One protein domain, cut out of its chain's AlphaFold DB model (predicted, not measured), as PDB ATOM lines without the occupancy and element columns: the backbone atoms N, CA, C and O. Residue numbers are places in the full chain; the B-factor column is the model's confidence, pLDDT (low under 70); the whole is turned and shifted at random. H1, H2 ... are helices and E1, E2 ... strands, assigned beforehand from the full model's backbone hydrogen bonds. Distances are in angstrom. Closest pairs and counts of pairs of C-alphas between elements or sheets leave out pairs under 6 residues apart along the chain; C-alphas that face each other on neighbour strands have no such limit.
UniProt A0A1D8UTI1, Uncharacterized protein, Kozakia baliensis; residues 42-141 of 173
ATOM      1  N   SER A  42      11.448   5.950 -24.517       95.25
ATOM      2  CA  SER A  42      11.918   5.377 -23.245       95.25
ATOM      3  C   SER A  42      12.719   4.079 -23.409       95.25
ATOM      4  O   SER A  42      13.396   3.647 -22.486       95.25
ATOM      5  N   LEU A  43      12.676   3.435 -24.581       95.31
ATOM      6  CA  LEU A  43      13.540   2.285 -24.865       95.31
ATOM      7  C   LEU A  43      15.024   2.664 -24.915       95.31
ATOM      8  O   LEU A  43      15.872   1.817 -24.645       95.31
ATOM      9  N   LEU A  44      15.348   3.928 -25.213       96.25
ATOM     10  CA  LEU A  44      16.729   4.412 -25.179       96.25
ATOM     11  C   LEU A  44      17.309   4.396 -23.757       96.25
ATOM     12  O   LEU A  44      18.523   4.273 -23.615       96.25
ATOM     13  N   ASP A  45      16.464   4.421 -22.720       96.25
ATOM     14  CA  ASP A  45      16.888   4.333 -21.316       96.25
ATOM     15  C   ASP A  45      17.413   2.934 -20.942       96.25
ATOM     16  O   ASP A  45      18.042   2.760 -19.898       96.25
ATOM     17  N   LEU A  46      17.169   1.927 -21.791       96.38
ATOM     18  CA  LEU A  46      17.727   0.580 -21.641       96.38
ATOM     19  C   LEU A  46      19.180   0.487 -22.133       96.38
ATOM     20  O   LEU A  46      19.853  -0.501 -21.846       96.38
ATOM     21  N   LEU A  47      19.660   1.479 -22.888       96.00
ATOM     22  CA  LEU A  47      21.009   1.486 -23.447       96.00
ATOM     23  C   LEU A  47      22.042   1.979 -22.416       96.00
ATOM     24  O   LEU A  47      21.702   2.728 -21.496       96.00
ATOM     25  N   PRO A  48      23.330   1.619 -22.579       94.00
ATOM     26  CA  PRO A  48      24.398   2.157 -21.746       94.00
ATOM     27  C   PRO A  48      24.433   3.690 -21.777       94.00
ATOM     28  O   PRO A  48      24.378   4.308 -22.843       94.00
ATOM     29  N   LYS A  49      24.581   4.314 -20.604       93.56
ATOM     30  CA  LYS A  49      24.761   5.768 -20.501       93.56
ATOM     31  C   LYS A  49      26.076   6.183 -21.153       93.56
ATOM     32  O   LYS A  49      27.102   5.534 -20.955       93.56
ATOM     33  N   ARG A  50      26.046   7.287 -21.899       94.88
ATOM     34  CA  ARG A  50      27.210   7.846 -22.598       94.88
ATOM     35  C   ARG A  50      27.532   9.259 -22.110       94.88
ATOM     36  O   ARG A  50      26.653   9.907 -21.537       94.88
ATOM     37  N   PRO A  51      28.765   9.752 -22.336       95.62
ATOM     38  CA  PRO A  51      29.115  11.139 -22.056       95.62
ATOM     39  C   PRO A  51      28.160  12.117 -22.749       95.62
ATOM     40  O   PRO A  51      27.706  11.871 -23.867       95.62
ATOM     41  N   ALA A  52      27.889  13.252 -22.102       96.06
ATOM     42  CA  ALA A  52      26.973  14.268 -22.626       96.06
ATOM     43  C   ALA A  52      27.393  14.779 -24.014       96.06
ATOM     44  O   ALA A  52      26.549  15.086 -24.851       96.06
ATOM     45  N   GLU A  53      28.699  14.840 -24.271       95.75
ATOM     46  CA  GLU A  53      29.237  15.199 -25.577       95.75
ATOM     47  C   GLU A  53      28.818  14.230 -26.680       95.75
ATOM     48  O   GLU A  53      28.275  14.672 -27.686       95.75
ATOM     49  N   TRP A  54      28.951  12.922 -26.457       96.38
ATOM     50  CA  TRP A  54      28.457  11.927 -27.404       96.38
ATOM     51  C   TRP A  54      26.942  12.031 -27.603       96.38
ATOM     52  O   TRP A  54      26.450  12.004 -28.732       96.38
ATOM     53  N   MET A  55      26.192  12.214 -26.512       95.81
ATOM     54  CA  MET A  55      24.732  12.314 -26.570       95.81
ATOM     55  C   MET A  55      24.251  13.483 -27.438       95.81
ATOM     56  O   MET A  55      23.256  13.321 -28.138       95.81
ATOM     57  N   ARG A  56      24.980  14.609 -27.508       93.88
ATOM     58  CA  ARG A  56      24.654  15.719 -28.429       93.88
ATOM     59  C   ARG A  56      24.578  15.277 -29.895       93.88
ATOM     60  O   ARG A  56      23.813  15.855 -30.661       93.88
ATOM     61  N   HIS A  57      25.330  14.247 -30.279       91.25
ATOM     62  CA  HIS A  57      25.342  13.728 -31.644       91.25
ATOM     63  C   HIS A  57      24.246  12.703 -31.912       91.25
ATOM     64  O   HIS A  57      23.800  12.602 -33.048       91.25
ATOM     65  N   VAL A  58      23.808  11.941 -30.906       92.88
ATOM     66  CA  VAL A  58      22.956  10.760 -31.126       92.88
ATOM     67  C   VAL A  58      21.588  10.821 -30.454       92.88
ATOM     68  O   VAL A  58      20.755   9.959 -30.716       92.88
ATOM     69  N   ASP A  59      21.314  11.822 -29.614       92.62
ATOM     70  CA  ASP A  59      20.042  11.919 -28.882       92.62
ATOM     71  C   ASP A  59      18.837  12.094 -29.817       92.62
ATOM     72  O   ASP A  59      17.742  11.614 -29.545       92.62
ATOM     73  N   HIS A  60      19.020  12.706 -30.984       90.94
ATOM     74  CA  HIS A  60      17.942  12.840 -31.963       90.94
ATOM     75  C   HIS A  60      17.536  11.502 -32.616       90.94
ATOM     76  O   HIS A  60      16.449  11.423 -33.192       90.94
ATOM     77  N   VAL A  61      18.371  10.459 -32.523       91.75
ATOM     78  CA  VAL A  61      18.142   9.162 -33.173       91.75
ATOM     79  C   VAL A  61      16.999   8.417 -32.486       91.75
ATOM     80  O   VAL A  61      17.001   8.214 -31.271       91.75
ATOM     81  N   ALA A  62      16.009   7.999 -33.273       93.19
ATOM     82  CA  ALA A  62      14.861   7.263 -32.766       93.19
ATOM     83  C   ALA A  62      15.238   5.802 -32.433       93.19
ATOM     84  O   ALA A  62      16.145   5.255 -33.065       93.19
ATOM     85  N   PRO A  63      14.551   5.132 -31.485       94.69
ATOM     86  CA  PRO A  63      14.818   3.728 -31.151       94.69
ATOM     87  C   PRO A  63      14.789   2.774 -32.356       94.69
ATOM     88  O   PRO A  63      15.462   1.750 -32.351       94.69
ATOM     89  N   GLU A  64      14.014   3.098 -33.390       91.50
ATOM     90  CA  GLU A  64      13.907   2.343 -34.640       91.50
ATOM     91  C   GLU A  64      15.203   2.329 -35.451       91.50
ATOM     92  O   GLU A  64      15.451   1.368 -36.181       91.50
ATOM     93  N   ASP A  65      16.005   3.384 -35.315       91.56
ATOM     94  CA  ASP A  65      17.259   3.595 -36.037       91.56
ATOM     95  C   ASP A  65      18.483   3.192 -35.196       91.56
ATOM     96  O   ASP A  65      19.631   3.370 -35.625       91.56
ATOM     97  N   VAL A  66      18.240   2.621 -34.009       94.50
ATOM     98  CA  VAL A  66      19.263   2.022 -33.152       94.50
ATOM     99  C   VAL A  66      19.423   0.544 -33.480       94.50
ATOM    100  O   VAL A  66      18.462  -0.227 -33.473       94.50
ATOM    101  N   GLN A  67      20.668   0.131 -33.699       93.50
ATOM    102  CA  GLN A  67      21.054  -1.273 -33.730       93.50
ATOM    103  C   GLN A  67      21.938  -1.590 -32.530       93.50
ATOM    104  O   GLN A  67      22.815  -0.813 -32.158       93.50
ATOM    105  N   ILE A  68      21.720  -2.758 -31.948       93.94
ATOM    106  CA  ILE A  68      22.570  -3.321 -30.907       93.94
ATOM    107  C   ILE A  68      23.417  -4.393 -31.580       93.94
ATOM    108  O   ILE A  68      22.877  -5.330 -32.165       93.94
ATOM    109  N   TRP A  69      24.733  -4.220 -31.568       92.06
ATOM    110  CA  TRP A  69      25.669  -5.184 -32.130       92.06
ATOM    111  C   TRP A  69      26.375  -5.905 -30.997       92.06
ATOM    112  O   TRP A  69      26.980  -5.278 -30.124       92.06
ATOM    113  N   VAL A  70      26.311  -7.229 -31.035       88.25
ATOM    114  CA  VAL A  70      27.053  -8.085 -30.118       88.25
ATOM    115  C   VAL A  70      28.070  -8.877 -30.928       88.25
ATOM    116  O   VAL A  70      27.697  -9.663 -31.803       88.25
ATOM    117  N   CYS A  71      29.357  -8.651 -30.659       78.25
ATOM    118  CA  CYS A  71      30.448  -9.343 -31.344       78.25
ATOM    119  C   CYS A  71      31.235 -10.215 -30.359       78.25
ATOM    120  O   CYS A  71      31.531  -9.782 -29.246       78.25
ATOM    121  N   GLN A  72      31.640 -11.409 -30.798       69.25
ATOM    122  CA  GLN A  72      32.440 -12.348 -29.994       69.25
ATOM    123  C   GLN A  72      33.829 -11.814 -29.652       69.25
ATOM    124  O   GLN A  72      34.325 -11.986 -28.545       69.25
ATOM    125  N   THR A  73      34.466 -11.178 -30.631       71.94
ATOM    126  CA  THR A  73      35.868 -10.745 -30.579       71.94
ATOM    127  C   THR A  73      35.994  -9.242 -30.367       71.94
ATOM    128  O   THR A  73      37.023  -8.644 -30.681       71.94
ATOM    129  N   TRP A  74      34.938  -8.601 -29.858       76.00
ATOM    130  CA  TRP A  74      34.971  -7.171 -29.598       76.00
ATOM    131  C   TRP A  74      35.997  -6.854 -28.507       76.00
ATOM    132  O   TRP A  74      35.858  -7.277 -27.362       76.00
ATOM    133  N   SER A  75      37.014  -6.067 -28.862       77.25
ATOM    134  CA  SER A  75      38.098  -5.670 -27.957       77.25
ATOM    135  C   SER A  75      37.659  -4.725 -26.835       77.25
ATOM    136  O   SER A  75      38.450  -4.415 -25.951       77.25
ATOM    137  N   GLY A  76      36.424  -4.222 -26.880       79.25
ATOM    138  CA  GLY A  76      35.952  -3.196 -25.959       79.25
ATOM    139  C   GLY A  76      36.341  -1.777 -26.371       79.25
ATOM    140  O   GLY A  76      35.791  -0.846 -25.802       79.25
ATOM    141  N   CYS A  77      37.237  -1.585 -27.350       87.81
ATOM    142  CA  CYS A  77      37.804  -0.265 -27.643       87.81
ATOM    143  C   CYS A  77      36.791   0.709 -28.251       87.81
ATOM    144  O   CYS A  77      36.680   1.824 -27.765       87.81
ATOM    145  N   MET A  78      36.053   0.321 -29.294       92.00
ATOM    146  CA  MET A  78      34.987   1.151 -29.874       92.00
ATOM    147  C   MET A  78      33.650   0.720 -29.282       92.00
ATOM    148  O   MET A  78      33.255  -0.422 -29.474       92.00
ATOM    149  N   VAL A  79      32.952   1.594 -28.564       94.69
ATOM    150  CA  VAL A  79      31.724   1.234 -27.828       94.69
ATOM    151  C   VAL A  79      30.446   1.643 -28.550       94.69
ATOM    152  O   VAL A  79      29.373   1.102 -28.274       94.69
ATOM    153  N   GLU A  80      30.533   2.604 -29.461       94.75
ATOM    154  CA  GLU A  80      29.389   3.088 -30.220       94.75
ATOM    155  C   GLU A  80      29.855   3.748 -31.510       94.75
ATOM    156  O   GLU A  80      30.927   4.347 -31.545       94.75
ATOM    157  N   PHE A  81      29.042   3.682 -32.557       93.31
ATOM    158  CA  PHE A  81      29.242   4.527 -33.724       93.31
ATOM    159  C   PHE A  81      27.920   5.050 -34.272       93.31
ATOM    160  O   PHE A  81      26.850   4.485 -34.042       93.31
ATOM    161  N   PHE A  82      27.998   6.149 -35.010       92.75
ATOM    162  CA  PHE A  82      26.850   6.809 -35.608       92.75
ATOM    163  C   PHE A  82      27.174   7.239 -37.035       92.75
ATOM    164  O   PHE A  82      28.153   7.945 -37.273       92.75
ATOM    165  N   GLY A  83      26.340   6.810 -37.983       88.38
ATOM    166  CA  GLY A  83      26.384   7.280 -39.366       88.38
ATOM    167  C   GLY A  83      25.377   8.395 -39.614       88.38
ATOM    168  O   GLY A  83      24.173   8.143 -39.680       88.38
ATOM    169  N   GLY A  84      25.877   9.620 -39.763       78.19
ATOM    170  CA  GLY A  84      25.112  10.781 -40.203       78.19
ATOM    171  C   GLY A  84      25.100  10.925 -41.727       78.19
ATOM    172  O   GLY A  84      25.708  10.148 -42.460       78.19
ATOM    173  N   ALA A  85      24.390  11.941 -42.224       77.12
ATOM    174  CA  ALA A  85      24.360  12.240 -43.659       77.12
ATOM    175  C   ALA A  85      25.718  12.726 -44.194       77.12
ATOM    176  O   ALA A  85      26.046  12.457 -45.347       77.12
ATOM    177  N   GLU A  86      26.483  13.423 -43.355       80.44
ATOM    178  CA  GLU A  86      27.713  14.118 -43.747       80.44
ATOM    179  C   GLU A  86      28.969  13.502 -43.130       80.44
ATOM    180  O   GLU A  86      30.072  13.742 -43.610       80.44
ATOM    181  N   GLU A  87      28.823  12.683 -42.091       84.50
ATOM    182  CA  GLU A  87      29.954  12.197 -41.310       84.50
ATOM    183  C   GLU A  87      29.632  10.895 -40.578       84.50
ATOM    184  O   GLU A  87      28.480  10.603 -40.245       84.50
ATOM    185  N   TRP A  88      30.680  10.125 -40.300       90.00
ATOM    186  CA  TRP A  88      30.633   8.956 -39.433       90.00
ATOM    187  C   TRP A  88      31.413   9.258 -38.155       90.00
ATOM    188  O   TRP A  88      32.498   9.830 -38.223       90.00
ATOM    189  N   ARG A  89      30.873   8.898 -36.991       93.31
ATOM    190  CA  ARG A  89      31.546   9.102 -35.703       93.31
ATOM    191  C   ARG A  89      31.665   7.816 -34.912       93.31
ATOM    192  O   ARG A  89      30.721   7.030 -34.896       93.31
ATOM    193  N   CYS A  90      32.773   7.670 -34.197       94.69
ATOM    194  CA  CYS A  90      33.021   6.598 -33.240       94.69
ATOM    195  C   CYS A  90      33.179   7.167 -31.839       94.69
ATOM    196  O   CYS A  90      33.871   8.166 -31.660       94.69
ATOM    197  N   LEU A  91      32.583   6.497 -30.860       96.25
ATOM    198  CA  LEU A  91      32.892   6.673 -29.451       96.25
ATOM    199  C   LEU A  91      33.809   5.536 -29.008       96.25
ATOM    200  O   LEU A  91      33.437   4.358 -29.080       96.25
ATOM    201  N   TRP A  92      34.979   5.898 -28.501       95.81
ATOM    202  CA  TRP A  92      35.923   4.965 -27.906       95.81
ATOM    203  C   TRP A  92      35.649   4.780 -26.411       95.81
ATOM    204  O   TRP A  92      35.037   5.619 -25.751       95.81
ATOM    205  N   HIS A  93      36.107   3.666 -25.848       93.50
ATOM    206  CA  HIS A  93      35.985   3.348 -24.427       93.50
ATOM    207  C   HIS A  93      36.713   4.355 -23.532       93.50
ATOM    208  O   HIS A  93      36.289   4.570 -22.401       93.50
ATOM    209  N   SER A  94      37.761   5.005 -24.053       93.31
ATOM    210  CA  SER A  94      38.440   6.132 -23.402       93.31
ATOM    211  C   SER A  94      37.535   7.354 -23.213       93.31
ATOM    212  O   SER A  94      37.826   8.201 -22.374       93.31
ATOM    213  N   GLY A  95      36.430   7.439 -23.961       93.62
ATOM    214  CA  GLY A  95      35.571   8.617 -24.053       93.62
ATOM    215  C   GLY A  95      35.881   9.501 -25.261       93.62
ATOM    216  O   GLY A  95      35.102  10.411 -25.537       93.62
ATOM    217  N   ASP A  96      36.960   9.212 -25.995       96.06
ATOM    218  CA  ASP A  96      37.333   9.965 -27.190       96.06
ATOM    219  C   ASP A  96      36.310   9.775 -28.312       96.06
ATOM    220  O   ASP A  96      35.719   8.700 -28.478       96.06
ATOM    221  N   ILE A  97      36.130  10.828 -29.107       96.38
ATOM    222  CA  ILE A  97      35.240  10.835 -30.264       96.38
ATOM    223  C   ILE A  97      36.071  11.094 -31.510       96.38
ATOM    224  O   ILE A  97      36.669  12.157 -31.659       96.38
ATOM    225  N   GLU A  98      36.055  10.143 -32.435       94.94
ATOM    226  CA  GLU A  98      36.708  10.295 -33.734       94.94
ATOM    227  C   GLU A  98      35.675  10.438 -34.845       94.94
ATOM    228  O   GLU A  98      34.624   9.793 -34.826       94.94
ATOM    229  N   THR A  99      35.977  11.301 -35.815       92.94
ATOM    230  CA  THR A  99      35.114  11.584 -36.968       92.94
ATOM    231  C   THR A  99      35.803  11.151 -38.253       92.94
ATOM    232  O   THR A  99      36.986  11.418 -38.456       92.94
ATOM    233  N   PHE A 100      35.048  10.515 -39.139       87.50
ATOM    234  CA  PHE A 100      35.512   9.996 -40.416       87.50
ATOM    235  C   PHE A 100      34.559  10.400 -41.543       87.50
ATOM    236  O   PHE A 100      33.431  10.851 -41.319       87.50
ATOM    237  N   THR A 101      35.004  10.177 -42.779       83.94
ATOM    238  CA  THR A 101      34.190  10.387 -43.978       83.94
ATOM    239  C   THR A 101      32.922   9.525 -43.962       83.94
ATOM    240  O   THR A 101      32.974   8.374 -43.519       83.94
ATOM    241  N   PRO A 102      31.792  10.039 -44.474       77.19
ATOM    242  CA  PRO A 102      30.506   9.359 -44.392       77.19
ATOM    243  C   PRO A 102      30.511   8.018 -45.132       77.19
ATOM    244  O   PRO A 102      30.971   7.909 -46.269       77.19
ATOM    245  N   MET A 103      29.929   7.002 -44.493       65.19
ATOM    246  CA  MET A 103      29.564   5.732 -45.124       65.19
ATOM    247  C   MET A 103      28.047   5.679 -45.330       65.19
ATOM    248  O   MET A 103      27.284   6.309 -44.603       65.19
ATOM    249  N   SER A 104      27.581   4.889 -46.299       63.28
ATOM    250  CA  SER A 104      26.166   4.795 -46.709       63.28
ATOM    251  C   SER A 104      25.190   4.273 -45.638       63.28
ATOM    252  O   SER A 104      23.992   4.167 -45.899       63.28
ATOM    253  N   THR A 105      25.669   3.943 -44.435       61.62
ATOM    254  CA  THR A 105      24.870   3.333 -43.367       61.62
ATOM    255  C   THR A 105      24.431   4.390 -42.356       61.62
ATOM    256  O   THR A 105      25.264   4.944 -41.647       61.62
ATOM    257  N   ARG A 106      23.120   4.646 -42.261       66.75
ATOM    258  CA  ARG A 106      22.529   5.654 -41.361       66.75
ATOM    259  C   ARG A 106      21.911   5.028 -40.116       66.75
ATOM    260  O   ARG A 106      20.692   4.966 -39.992       66.75
ATOM    261  N   HIS A 107      22.748   4.536 -39.212       82.25
ATOM    262  CA  HIS A 107      22.284   3.967 -37.948       82.25
ATOM    263  C   HIS A 107      23.167   4.415 -36.791       82.25
ATOM    264  O   HIS A 107      24.371   4.629 -36.954       82.25
ATOM    265  N   ARG A 108      22.552   4.512 -35.611       92.81
ATOM    266  CA  ARG A 108      23.273   4.496 -34.341       92.81
ATOM    267  C   ARG A 108      23.494   3.039 -33.972       92.81
ATOM    268  O   ARG A 108      22.533   2.280 -33.861       92.81
ATOM    269  N   VAL A 109      24.741   2.644 -33.790       93.94
ATOM    270  CA  VAL A 109      25.103   1.270 -33.464       93.94
ATOM    271  C   VAL A 109      25.777   1.235 -32.111       93.94
ATOM    272  O   VAL A 109      26.836   1.825 -31.921       93.94
ATOM    273  N   VAL A 110      25.154   0.520 -31.181       95.12
ATOM    274  CA  VAL A 110      25.657   0.318 -29.826       95.12
ATOM    275  C   VAL A 110      26.323  -1.043 -29.758       95.12
ATOM    276  O   VAL A 110      25.664  -2.064 -29.951       95.12
ATOM    277  N   MET A 111      27.623  -1.050 -29.472       93.00
ATOM    278  CA  MET A 111      28.368  -2.279 -29.233       93.00
ATOM    279  C   MET A 111      28.289  -2.626 -27.752       93.00
ATOM    280  O   MET A 111      28.492  -1.767 -26.889       93.00
ATOM    281  N   MET A 112      27.963  -3.876 -27.447       89.75
ATOM    282  CA  MET A 112      27.896  -4.349 -26.067       89.75
ATOM    283  C   MET A 112      28.165  -5.845 -25.974       89.75
ATOM    284  O   MET A 112      28.263  -6.537 -26.989       89.75
ATOM    285  N   LYS A 113      28.287  -6.338 -24.741       87.44
ATOM    286  CA  LYS A 113      28.414  -7.767 -24.464       87.44
ATOM    287  C   LYS A 113      27.060  -8.462 -24.570       87.44
ATOM    288  O   LYS A 113      26.002  -7.840 -24.453       87.44
ATOM    289  N   ALA A 114      27.097  -9.778 -24.744       87.00
ATOM    290  CA  ALA A 114      25.895 -10.595 -24.841       87.00
ATOM    291  C   ALA A 114      25.064 -10.583 -23.548       87.00
ATOM    292  O   ALA A 114      23.840 -10.689 -23.588       87.00
ATOM    293  N   GLU A 115      25.714 -10.417 -22.394       86.75
ATOM    294  CA  GLU A 115      25.067 -10.251 -21.092       86.75
ATOM    295  C   GLU A 115      24.155  -9.029 -21.061       86.75
ATOM    296  O   GLU A 115      22.999  -9.148 -20.659       86.75
ATOM    297  N   ASP A 116      24.666  -7.883 -21.508       89.94
ATOM    298  CA  ASP A 116      23.936  -6.617 -21.485       89.94
ATOM    299  C   ASP A 116      22.755  -6.674 -22.455       89.94
ATOM    300  O   ASP A 116      21.628  -6.314 -22.112       89.94
ATOM    301  N   ALA A 117      22.983  -7.223 -23.649       90.88
ATOM    302  CA  ALA A 117      21.933  -7.382 -24.642       90.88
ATOM    303  C   ALA A 117      20.832  -8.358 -24.179       90.88
ATOM    304  O   ALA A 117      19.657  -8.137 -24.479       90.88
ATOM    305  N   LEU A 118      21.172  -9.397 -23.399       88.62
ATOM    306  CA  LEU A 118      20.178 -10.295 -22.803       88.62
ATOM    307  C   LEU A 118      19.336  -9.572 -21.741       88.62
ATOM    308  O   LEU A 118      18.116  -9.707 -21.752       88.62
ATOM    309  N   GLN A 119      19.954  -8.760 -20.879       90.94
ATOM    310  CA  GLN A 119      19.219  -7.964 -19.885       90.94
ATOM    311  C   GLN A 119      18.260  -6.964 -20.544       90.94
ATOM    312  O   GLN A 119      17.151  -6.745 -20.055       90.94
ATOM    313  N   ILE A 120      18.666  -6.365 -21.669       93.50
ATOM    314  CA  ILE A 120      17.775  -5.518 -22.469       93.50
ATOM    315  C   ILE A 120      16.622  -6.358 -23.022       93.50
ATOM    316  O   ILE A 120      15.472  -5.956 -22.859       93.50
ATOM    317  N   HIS A 121      16.907  -7.526 -23.609       91.06
ATOM    318  CA  HIS A 121      15.894  -8.423 -24.175       91.06
ATOM    319  C   HIS A 121      14.831  -8.854 -23.153       91.06
ATOM    320  O   HIS A 121      13.652  -8.930 -23.495       91.06
ATOM    321  N   GLU A 122      15.226  -9.102 -21.902       90.19
ATOM    322  CA  GLU A 122      14.315  -9.453 -20.803       90.19
ATOM    323  C   GLU A 122      13.357  -8.309 -20.429       90.19
ATOM    324  O   GLU A 122      12.231  -8.561 -20.003       90.19
ATOM    325  N   ARG A 123      13.779  -7.049 -20.604       93.44
ATOM    326  CA  ARG A 123      12.957  -5.856 -20.323       93.44
ATOM    327  C   ARG A 123      12.121  -5.425 -21.521       93.44
ATOM    328  O   ARG A 123      10.994  -4.967 -21.358       93.44
ATOM    329  N   HIS A 124      12.682  -5.551 -22.717       91.81
ATOM    330  CA  HIS A 124      12.006  -5.311 -23.979       91.81
ATOM    331  C   HIS A 124      12.588  -6.230 -25.035       91.81
ATOM    332  O   HIS A 124      13.774  -6.164 -25.355       91.81
ATOM    333  N   GLN A 125      11.730  -7.050 -25.624       89.88
ATOM    334  CA  GLN A 125      12.171  -8.071 -26.550       89.88
ATOM    335  C   GLN A 125      12.956  -7.478 -27.726       89.88
ATOM    336  O   GLN A 125      12.537  -6.514 -28.372       89.88
ATOM    337  N   LEU A 126      14.097  -8.093 -28.015       90.50
ATOM    338  CA  LEU A 126      14.913  -7.792 -29.184       90.50
ATOM    339  C   LEU A 126      14.617  -8.782 -30.316       90.50
ATOM    340  O   LEU A 126      14.312  -9.951 -30.076       90.50
ATOM    341  N   ILE A 127      14.743  -8.293 -31.543       88.12
ATOM    342  CA  ILE A 127      14.636  -9.048 -32.790       88.12
ATOM    343  C   ILE A 127      16.025  -9.170 -33.399       88.12
ATOM    344  O   ILE A 127      16.750  -8.175 -33.468       88.12
ATOM    345  N   ASP A 128      16.359 -10.370 -33.862       87.00
ATOM    346  CA  ASP A 128      17.583 -10.634 -34.607       87.00
ATOM    347  C   ASP A 128      17.371 -10.301 -36.089       87.00
ATOM    348  O   ASP A 128      16.452 -10.792 -36.747       87.00
ATOM    349  N   VAL A 129      18.198  -9.381 -36.583       85.56
ATOM    350  CA  VAL A 129      18.227  -8.891 -37.968       85.56
ATOM    351  C   VAL A 129      19.581  -9.163 -38.624       85.56
ATOM    352  O   VAL A 129      19.955  -8.502 -39.597       85.56
ATOM    353  N   SER A 130      20.346 -10.103 -38.071       80.62
ATOM    354  CA  SER A 130      21.652 -10.486 -38.592       80.62
ATOM    355  C   SER A 130      21.511 -11.081 -39.986       80.62
ATOM    356  O   SER A 130      20.590 -11.838 -40.284       80.62
ATOM    357  N   THR A 131      22.442 -10.714 -40.861       71.50
ATOM    358  CA  THR A 131      22.532 -11.241 -42.231       71.50
ATOM    359  C   THR A 131      23.663 -12.258 -42.377       71.50
ATOM    360  O   THR A 131      23.859 -12.797 -43.463       71.50
ATOM    361  N   ASN A 132      24.447 -12.468 -41.318       69.25
ATOM    362  CA  ASN A 132      25.550 -13.418 -41.223       69.25
ATOM    363  C   ASN A 132      25.776 -13.821 -39.754       69.25
ATOM    364  O   ASN A 132      25.223 -13.197 -38.848       69.25
ATOM    365  N   ASP A 133      26.612 -14.837 -39.534       67.25
ATOM    366  CA  ASP A 133      26.827 -15.437 -38.208       67.25
ATOM    367  C   ASP A 133      27.971 -14.787 -37.403       67.25
ATOM    368  O   ASP A 133      28.321 -15.258 -36.324       67.25
ATOM    369  N   THR A 134      28.592 -13.713 -37.907       70.19
ATOM    370  CA  THR A 134      29.776 -13.106 -37.266       70.19
ATOM    371  C   THR A 134      29.432 -12.018 -36.254       70.19
ATOM    372  O   THR A 134      30.174 -11.809 -35.294       70.19
ATOM    373  N   ILE A 135      28.325 -11.306 -36.466       78.88
ATOM    374  CA  ILE A 135      27.860 -10.230 -35.591       78.88
ATOM    375  C   ILE A 135      26.366 -10.417 -35.382       78.88
ATOM    376  O   ILE A 135      25.596 -10.360 -36.341       78.88
ATOM    377  N   LEU A 136      25.957 -10.558 -34.121       85.75
ATOM    378  CA  LEU A 136      24.543 -10.545 -33.783       85.75
ATOM    379  C   LEU A 136      24.046  -9.100 -33.842       85.75
ATOM    380  O   LEU A 136      24.409  -8.267 -33.007       85.75
ATOM    381  N   ARG A 137      23.236  -8.795 -34.853       88.81
ATOM    382  CA  ARG A 137      22.614  -7.491 -35.070       88.81
ATOM    383  C   ARG A 137      21.188  -7.548 -34.563       88.81
ATOM    384  O   ARG A 137      20.344  -8.251 -35.108       88.81
ATOM    385  N   LEU A 138      20.923  -6.777 -33.525       91.25
ATOM    386  CA  LEU A 138      19.653  -6.753 -32.827       91.25
ATOM    387  C   LEU A 138      18.990  -5.387 -32.966       91.25
ATOM    388  O   LEU A 138      19.654  -4.355 -33.086       91.25
ATOM    389  N   ARG A 139      17.663  -5.378 -32.891       92.75
ATOM    390  CA  ARG A 139      16.857  -4.160 -32.749       92.75
ATOM    391  C   ARG A 139      15.717  -4.390 -31.772       92.75
ATOM    392  O   ARG A 139      15.318  -5.529 -31.537       92.75
ATOM    393  N   PHE A 140      15.131  -3.316 -31.262       93.38
ATOM    394  CA  PHE A 140      13.913  -3.414 -30.466       93.38
ATOM    395  C   PHE A 140      12.750  -3.989 -31.295       93.38
ATOM    396  O   PHE A 140      12.534  -3.602 -32.453       93.38
ATOM    397  N   ARG A 141      11.988  -4.915 -30.701       89.94
ATOM    398  CA  ARG A 141      10.738  -5.434 -31.277       89.94
ATOM    399  C   ARG A 141       9.693  -4.327 -31.330       89.94
ATOM    400  O   ARG A 141       9.524  -3.589 -30.357       89.94
TER     401      ARG A 141
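Overview. This is residues 42 to 141 of the 173 residues of an uncharacterized protein of Kozakia baliensis (UniProt A0A1D8UTI1). A strongly twisted sheet of seven strands has helices over one face and no named helix on the other: H2 covers the part with E3 and E2, and H3 the part with E1 and E7. The short helix H1 is on the helix side, close to H3 but not on the sheet. The printed part has 100 residues, with three named helices and seven named strands in the order H1 H2 E1 E2 E3 E4 E5 H3 E6 E7. The mixed sheet runs E4 E3 E2 E5 E1 E7 E6, with E5 and E1 parallel and the other neighbours antiparallel; the class is mixed, helices and strands. The whole is compact and rounded, with a radius of gyration of the C-alphas of 12.9 A and spans of 33 by 29 by 26 A.

Along the chain. H1, residues 42 to 46, begins at C-alpha 42 (11.918, 5.377, -23.245). H2 is residues 52 to 58, 10.0 A long. E1 is residues 66 to 71, 16.0 A; E2 residues 78 to 83, 14.2 A; E3 residues 88 to 92, 13.3 A; E4 residues 97 to 100; E5 residues 108 to 112, 13.0 A. H3, residues 114 to 123, is 14.5 A long and begins at C-alpha 114 (25.895, -10.595, -24.841). E6 is residues 126 to 128. E7, residues 135 to 140, is 16.3 A long and ends at C-alpha 140 (13.913, -3.414, -30.466).

Arrangement. E2, E3 and E4 form a meander, each strand the antiparallel neighbour of the one before, with N 91 and O 80 at 2.8 A and N 100 and O 88 at 2.8 A. E5 makes it a Greek key, the first strand being the antiparallel neighbour of the fourth, with N 109 and O 81 at 2.8 A. E5 and E1 are parallel, with N 67 and O 108 at 2.9 A. E7 is staggered: residues 135 to 138 pair with E1, N 68 and O 138 at 2.8 A, and residues 138 to 140 with E6, N 127 and O 139 at 2.8 A. E5, H3 and E6 form a split strand-helix-strand unit, two strands of one sheet that are not neighbours with a helix between them in the chain; E1 and E7 are between them in the sheet, and the crossover is right-handed. H2 and H3 are on the same face in two layers, helices on one face of a sheet, each at a height over the sheet of 9.4 A. The closest C-alphas of H2 and E2, Val 58 and Phe 82, are 7.1 A apart; those of H3 and E1, Ala 114 and Val 70, 6.0 A. H1 and H3 are close but not clearly touching, with the C-alphas of Leu 46 and Ile 120 closest at 6.2 A. In H3 every O i to N i+4 pair is within hydrogen-bond range; H2 has 2 of 3, and H1 0 of 1 but 2 of 2 O i to N i+3 pairs.

Size, cuts and confidence. The two C-alphas farthest apart, those of Thr 101 and Glu 122, are 36.4 A apart. The printed part has no cut and no long link. The mean pLDDT of the printed part is 88.3; residue 72, residues 103 to 106 and residues 132 to 133 are under 70.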